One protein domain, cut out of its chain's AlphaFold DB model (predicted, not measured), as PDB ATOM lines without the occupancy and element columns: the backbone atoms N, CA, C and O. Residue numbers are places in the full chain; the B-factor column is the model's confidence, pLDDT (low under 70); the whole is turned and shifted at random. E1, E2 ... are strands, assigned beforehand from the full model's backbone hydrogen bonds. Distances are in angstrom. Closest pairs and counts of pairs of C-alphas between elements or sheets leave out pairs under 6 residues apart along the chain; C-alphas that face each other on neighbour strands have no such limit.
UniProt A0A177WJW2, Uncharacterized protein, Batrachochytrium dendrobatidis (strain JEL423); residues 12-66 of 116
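This is residues 12 to 66 of the 116 residues of an uncharacterized protein of Batrachochytrium dendrobatidis (strain JEL423) (UniProt A0A177WJW2). With little regular structure, this is a small sheet built on one long, bent hairpin, E2 and E3, with short E1 beside the first residues of E2 and an unnamed stretch pairing briefly with E1. The 55 printed residues include three named strands, E1, E2, E3 along the chain and across the antiparallel sheet; the class is all strand, with 18 residues in named elements. It is only just compact, close to loose: the radius of gyration of the C-alphas is 11.7 A, the spans 32 by 29 by 18 A.

Look first at E2, residues 31 to 38, the inner strand, which bends by 51 degrees at residue 34. E3, residues 44 to 50, forms a hairpin with it, antiparallel at 153 degrees; N 35 and O 47 are within hydrogen-bond range at 2.9 A. E1, residues 22 to 24, forms another, antiparallel at 130 degrees, with N 23 and O 32 at 2.8 A. Together they form a meander, each strand the antiparallel neighbour of the one before. Residues 58 to 59 pair parallel with residues 23 to 24.

Find C-alpha 22 at (60.474, 95.200, 45.228), where E1 begins. E2 runs 21.5 A; E3 runs 18.2 A to C-alpha 50 at (57.822, 88.341, 39.333).

The farthest C-alphas, of Asn 41 and Glu 56, are 33.7 A apart. The printed part has no cut, and no printed residue is under 70 in pLDDT.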
ATOM      1  N   LYS A  12      56.556  82.346  55.216       91.00
ATOM      2  CA  LYS A  12      56.706  82.942  56.557       91.00
ATOM      3  C   LYS A  12      57.542  84.227  56.533       91.00
ATOM      4  O   LYS A  12      57.205  85.165  57.238       91.00
ATOM      5  N   TYR A  13      58.581  84.263  55.699       92.81
ATOM      6  CA  TYR A  13      59.481  85.402  55.576       92.81
ATOM      7  C   TYR A  13      58.869  86.476  54.672       92.81
ATOM      8  O   TYR A  13      58.843  87.640  55.027       92.81
ATOM      9  N   ILE A  14      58.226  86.085  53.566       93.69
ATOM     10  CA  ILE A  14      57.488  87.030  52.705       93.69
ATOM     11  C   ILE A  14      56.464  87.854  53.509       93.69
ATOM     12  O   ILE A  14      56.286  89.040  53.252       93.69
ATOM     13  N   ARG A  15      55.817  87.255  54.519       92.31
ATOM     14  CA  ARG A  15      54.847  87.952  55.379       92.31
ATOM     15  C   ARG A  15      55.432  89.141  56.143       92.31
ATOM     16  O   ARG A  15      54.683  90.092  56.374       92.31
ATOM     17  N   THR A  16      56.718  89.106  56.498       93.19
ATOM     18  CA  THR A  16      57.386  90.173  57.261       93.19
ATOM     19  C   THR A  16      57.770  91.368  56.394       93.19
ATOM     20  O   THR A  16      58.042  92.436  56.927       93.19
ATOM     21  N   ILE A  17      57.773  91.215  55.067       94.06
ATOM     22  CA  ILE A  17      58.147  92.275  54.129       94.06
ATOM     23  C   ILE A  17      56.920  93.165  53.843       94.06
ATOM     24  O   ILE A  17      55.811  92.635  53.686       94.06
ATOM     25  N   PRO A  18      57.067  94.502  53.783       95.19
ATOM     26  CA  PRO A  18      55.995  95.405  53.368       95.19
ATOM     27  C   PRO A  18      55.445  95.082  51.971       95.19
ATOM     28  O   PRO A  18      56.147  94.557  51.112       95.19
ATOM     29  N   ILE A  19      54.167  95.389  51.757       95.50
ATOM     30  CA  ILE A  19      53.509  95.273  50.447       95.50
ATOM     31  C   ILE A  19      54.045  96.363  49.507       95.50
ATOM     32  O   ILE A  19      54.481  97.411  49.973       95.50
ATOM     33  N   ASN A  20      54.003  96.118  48.199       95.69
ATOM     34  CA  ASN A  20      54.579  96.938  47.127       95.69
ATOM     35  C   ASN A  20      56.102  97.116  47.201       95.69
ATOM     36  O   ASN A  20      56.671  97.900  46.450       95.69
ATOM     37  N   GLN A  21      56.782  96.368  48.071       96.56
ATOM     38  CA  GLN A  21      58.235  96.340  48.106       96.56
ATOM     39  C   GLN A  21      58.761  95.465  46.968       96.56
ATOM     40  O   GLN A  21      58.388  94.292  46.864       96.56
ATOM     41  N   VAL A  22      59.670  96.002  46.156       97.06
ATOM     42  CA  VAL A  22      60.474  95.200  45.228       97.06
ATOM     43  C   VAL A  22      61.682  94.648  45.975       97.06
ATOM     44  O   VAL A  22      62.370  95.378  46.690       97.06
ATOM     45  N   ILE A  23      61.926  93.351  45.827       96.31
ATOM     46  CA  ILE A  23      63.007  92.610  46.474       96.31
ATOM     47  C   ILE A  23      63.845  91.865  45.440       96.31
ATOM     48  O   ILE A  23      63.335  91.439  44.398       96.31
ATOM     49  N   LEU A  24      65.126  91.671  45.745       94.88
ATOM     50  CA  LEU A  24      66.013  90.813  44.971       94.88
ATOM     51  C   LEU A  24      66.041  89.430  45.614       94.88
ATOM     52  O   LEU A  24      66.368  89.292  46.793       94.88
ATOM     53  N   ASP A  25      65.712  88.397  44.846       92.06
ATOM     54  CA  ASP A  25      65.769  87.038  45.361       92.06
ATOM     55  C   ASP A  25      67.218  86.657  45.709       92.06
ATOM     56  O   ASP A  25      68.113  86.774  44.865       92.06
ATOM     57  N   PRO A  26      67.473  86.162  46.927       90.75
ATOM     58  CA  PRO A  26      68.824  85.866  47.390       90.75
ATOM     59  C   PRO A  26      69.484  84.728  46.602       90.75
ATOM     60  O   PRO A  26      70.712  84.707  46.504       90.75
ATOM     61  N   VAL A  27      68.697  83.824  46.003       89.00
ATOM     62  CA  VAL A  27      69.185  82.626  45.306       89.00
ATOM     63  C   VAL A  27      69.237  82.845  43.799       89.00
ATOM     64  O   VAL A  27      70.296  82.702  43.197       89.00
ATOM     65  N   ASN A  28      68.108  83.183  43.174       87.44
ATOM     66  CA  ASN A  28      68.023  83.263  41.712       87.44
ATOM     67  C   ASN A  28      68.329  84.662  41.147       87.44
ATOM     68  O   ASN A  28      68.394  84.813  39.929       87.44
ATOM     69  N   LYS A  29      68.532  85.661  42.021       89.69
ATOM     70  CA  LYS A  29      68.874  87.053  41.679       89.69
ATOM     71  C   LYS A  29      67.866  87.750  40.752       89.69
ATOM     72  O   LYS A  29      68.213  88.730  40.101       89.69
ATOM     73  N   LEU A  30      66.617  87.280  40.697       91.19
ATOM     74  CA  LEU A  30      65.532  87.961  39.989       91.19
ATOM     75  C   LEU A  30      64.758  88.898  40.919       91.19
ATOM     76  O   LEU A  30      64.719  88.699  42.135       91.19
ATOM     77  N   LYS A  31      64.118  89.914  40.328       94.38
ATOM     78  CA  LYS A  31      63.267  90.864  41.047       94.38
ATOM     79  C   LYS A  31      61.869  90.287  41.277       94.38
ATOM     80  O   LYS A  31      61.258  89.709  40.371       94.38
ATOM     81  N   TYR A  32      61.340  90.506  42.474       95.25
ATOM     82  CA  TYR A  32      59.958  90.187  42.824       95.25
ATOM     83  C   TYR A  32      59.317  91.360  43.557       95.25
ATOM     84  O   TYR A  32      59.969  91.991  44.379       95.25
ATOM     85  N   ILE A  33      58.038  91.615  43.304       96.56
ATOM     86  CA  ILE A  33      57.225  92.557  44.073       96.56
ATOM     87  C   ILE A  33      56.396  91.794  45.103       96.56
ATOM     88  O   ILE A  33      55.842  90.725  44.820       96.56
ATOM     89  N   ILE A  34      56.334  92.332  46.316       96.31
ATOM     90  CA  ILE A  34      55.485  91.805  47.376       96.31
ATOM     91  C   ILE A  34      54.075  92.352  47.202       96.31
ATOM     92  O   ILE A  34      53.853  93.551  47.294       96.31
ATOM     93  N   GLU A  35      53.105  91.475  46.995       95.81
ATOM     94  CA  GLU A  35      51.710  91.851  46.768       95.81
ATOM     95  C   GLU A  35      50.765  90.975  47.591       95.81
ATOM     96  O   GLU A  35      51.136  89.900  48.069       95.81
ATOM     97  N   GLU A  36      49.521  91.415  47.742       95.19
ATOM     98  CA  GLU A  36      48.459  90.586  48.301       95.19
ATOM     99  C   GLU A  36      47.603  90.002  47.182       95.19
ATOM    100  O   GLU A  36      47.024  90.719  46.369       95.19
ATOM    101  N   LYS A  37      47.489  88.673  47.161       92.31
ATOM    102  CA  LYS A  37      46.573  87.956  46.277       92.31
ATOM    103  C   LYS A  37      45.439  87.342  47.074       92.31
ATOM    104  O   LYS A  37      45.658  86.651  48.076       92.31
ATOM    105  N   ARG A  38      44.219  87.564  46.585       91.38
ATOM    106  CA  ARG A  38      43.020  86.882  47.067       91.38
ATOM    107  C   ARG A  38      43.018  85.447  46.543       91.38
ATOM    108  O   ARG A  38      43.182  85.214  45.349       91.38
ATOM    109  N   SER A  39      42.861  84.492  47.449       83.81
ATOM    110  CA  SER A  39      42.710  83.078  47.126       83.81
ATOM    111  C   SER A  39      41.257  82.745  46.771       83.81
ATOM    112  O   SER A  39      40.336  83.508  47.075       83.81
ATOM    113  N   ASN A  40      41.034  81.561  46.192       83.44
ATOM    114  CA  ASN A  40      39.696  81.066  45.845       83.44
ATOM    115  C   ASN A  40      38.756  80.961  47.058       83.44
ATOM    116  O   ASN A  40      37.545  81.075  46.907       83.44
ATOM    117  N   ASN A  41      39.309  80.805  48.265       88.06
ATOM    118  CA  ASN A  41      38.542  80.728  49.509       88.06
ATOM    119  C   ASN A  41      38.337  82.116  50.146       88.06
ATOM    120  O   ASN A  41      38.111  82.222  51.347       88.06
ATOM    121  N   ASN A  42      38.458  83.186  49.353       85.81
ATOM    122  CA  ASN A  42      38.277  84.579  49.762       85.81
ATOM    123  C   ASN A  42      39.276  85.092  50.822       85.81
ATOM    124  O   ASN A  42      39.063  86.148  51.414       85.81
ATOM    125  N   THR A  43      40.385  84.382  51.048       89.12
ATOM    126  CA  THR A  43      41.443  84.806  51.979       89.12
ATOM    127  C   THR A  43      42.522  85.607  51.256       89.12
ATOM    128  O   THR A  43      42.914  85.261  50.142       89.12
ATOM    129  N   LEU A  44      43.019  86.678  51.880       89.62
ATOM    130  CA  LEU A  44      44.163  87.439  51.369       89.62
ATOM    131  C   LEU A  44      45.470  86.781  51.809       89.62
ATOM    132  O   LEU A  44      45.629  86.370  52.959       89.62
ATOM    133  N   SER A  45      46.408  86.663  50.876       91.25
ATOM    134  CA  SER A  45      47.723  86.090  51.127       91.25
ATOM    135  C   SER A  45      48.808  86.957  50.507       91.25
ATOM    136  O   SER A  45      48.727  87.315  49.335       91.25
ATOM    137  N   LYS A  46      49.834  87.278  51.299       93.94
ATOM    138  CA  LYS A  46      51.009  88.002  50.819       93.94
ATOM    139  C   LYS A  46      51.917  87.052  50.036       93.94
ATOM    140  O   LYS A  46      52.293  85.990  50.547       93.94
ATOM    141  N   VAL A  47      52.244  87.417  48.802       93.06
ATOM    142  CA  VAL A  47      53.028  86.620  47.854       93.06
ATOM    143  C   VAL A  47      54.127  87.469  47.220       93.06
ATOM    144  O   VAL A  47      54.018  88.687  47.150       93.06
ATOM    145  N   ALA A  48      55.190  86.810  46.759       94.19
ATOM    146  CA  ALA A  48      56.226  87.429  45.941       94.19
ATOM    147  C   ALA A  48      55.959  87.079  44.473       94.19
ATOM    148  O   ALA A  48      56.033  85.902  44.097       94.19
ATOM    149  N   SER A  49      55.637  88.085  43.667       92.69
ATOM    150  CA  SER A  49      55.334  87.934  42.242       92.69
ATOM    151  C   SER A  49      56.468  88.477  41.379       92.69
ATOM    152  O   SER A  49      57.100  89.449  41.777       92.69
ATOM    153  N   PRO A  50      56.769  87.858  40.223       93.12
ATOM    154  CA  PRO A  50      57.822  88.341  39.333       93.12
ATOM    155  C   PRO A  50      57.617  89.813  38.967       93.12
ATOM    156  O   PRO A  50      56.498  90.207  38.639       93.12
ATOM    157  N   TYR A  51      58.689  90.600  39.007       93.75
ATOM    158  CA  TYR A  51      58.653  92.030  38.713       93.75
ATOM    159  C   TYR A  51      59.674  92.377  37.625       93.75
ATOM    160  O   TYR A  51      60.826  91.956  37.698       93.75
ATOM    161  N   PHE A  52      59.246  93.130  36.610       91.50
ATOM    162  CA  PHE A  52      60.046  93.446  35.416       91.50
ATOM    163  C   PHE A  52      60.355  94.940  35.258       91.50
ATOM    164  O   PHE A  52      60.912  95.329  34.239       91.50
ATOM    165  N   GLY A  53      59.970  95.773  36.225       92.12
ATOM    166  CA  GLY A  53      60.243  97.204  36.164       92.12
ATOM    167  C   GLY A  53      61.662  97.576  36.600       92.12
ATOM    168  O   GLY A  53      62.454  96.756  37.092       92.12
ATOM    169  N   ASP A  54      61.957  98.862  36.442       93.62
ATOM    170  CA  ASP A  54      63.292  99.423  36.649       93.62
ATOM    171  C   ASP A  54      63.592  99.768  38.110       93.62
ATOM    172  O   ASP A  54      64.748 100.008  38.446       93.62
ATOM    173  N   GLU A  55      62.589  99.710  38.994       94.31
ATOM    174  CA  GLU A  55      62.738  99.979  40.428       94.31
ATOM    175  C   GLU A  55      63.900  99.181  41.043       94.31
ATOM    176  O   GLU A  55      64.107  97.990  40.748       94.31
ATOM    177  N   GLU A  56      64.678  99.860  41.888       94.50
ATOM    178  CA  GLU A  56      65.836  99.275  42.551       94.50
ATOM    179  C   GLU A  56      65.370  98.295  43.641       94.50
ATOM    180  O   GLU A  56      64.606  98.673  44.536       94.50
ATOM    181  N   PRO A  57      65.756  97.010  43.556       95.25
ATOM    182  CA  PRO A  57      65.242  95.999  44.460       95.25
ATOM    183  C   PRO A  57      65.940  96.071  45.820       95.25
ATOM    184  O   PRO A  57      67.160  96.193  45.908       95.25
ATOM    185  N   LEU A  58      65.177  95.869  46.891       94.94
ATOM    186  CA  LEU A  58      65.739  95.674  48.221       94.94
ATOM    187  C   LEU A  58      66.493  94.339  48.276       94.94
ATOM    188  O   LEU A  58      65.907  93.268  48.080       94.94
ATOM    189  N   VAL A  59      67.791  94.404  48.567       94.56
ATOM    190  CA  VAL A  59      68.621  93.224  48.820       94.56
ATOM    191  C   VAL A  59      68.417  92.791  50.266       94.56
ATOM    192  O   VAL A  59      68.613  93.571  51.194       94.56
ATOM    193  N   LEU A  60      67.987  91.547  50.451       90.25
ATOM    194  CA  LEU A  60      67.656  91.001  51.762       90.25
ATOM    195  C   LEU A  60      68.798  90.118  52.263       90.25
ATOM    196  O   LEU A  60      69.198  89.176  51.575       90.25
ATOM    197  N   GLU A  61      69.264  90.369  53.482       89.81
ATOM    198  CA  GLU A  61      70.097  89.416  54.212       89.81
ATOM    199  C   GLU A  61      69.196  88.378  54.880       89.81
ATOM    200  O   GLU A  61      68.404  88.688  55.774       89.81
ATOM    201  N   VAL A  62      69.269  87.134  54.404       87.12
ATOM    202  CA  VAL A  62      68.417  86.045  54.886       87.12
ATOM    203  C   VAL A  62      69.230  84.836  55.305       87.12
ATOM    204  O   VAL A  62      70.166  84.438  54.617       87.12
ATOM    205  N   SER A  63      68.829  84.223  56.418       89.81
ATOM    206  CA  SER A  63      69.340  82.920  56.837       89.81
ATOM    207  C   SER A  63      68.766  81.790  55.978       89.81
ATOM    208  O   SER A  63      67.665  81.898  55.421       89.81
ATOM    209  N   ASP A  64      69.460  80.652  55.949       85.31
ATOM    210  CA  ASP A  64      69.025  79.460  55.214       85.31
ATOM    211  C   ASP A  64      67.638  78.955  55.658       85.31
ATOM    212  O   ASP A  64      66.876  78.421  54.848       85.31
ATOM    213  N   GLU A  65      67.217  79.182  56.912       87.12
ATOM    214  CA  GLU A  65      65.880  78.758  57.364       87.12
ATOM    215  C   GLU A  65      64.738  79.597  56.774       87.12
ATOM    216  O   GLU A  65      63.559  79.211  56.868       87.12
ATOM    217  N   SER A  66      65.068  80.757  56.206       89.06
ATOM    218  CA  SER A  66      64.147  81.650  55.496       89.06
ATOM    219  C   SER A  66      64.040  81.299  54.013       89.06
ATOM    220  O   SER A  66      63.063  81.680  53.360       89.06
TER     221      SER A  66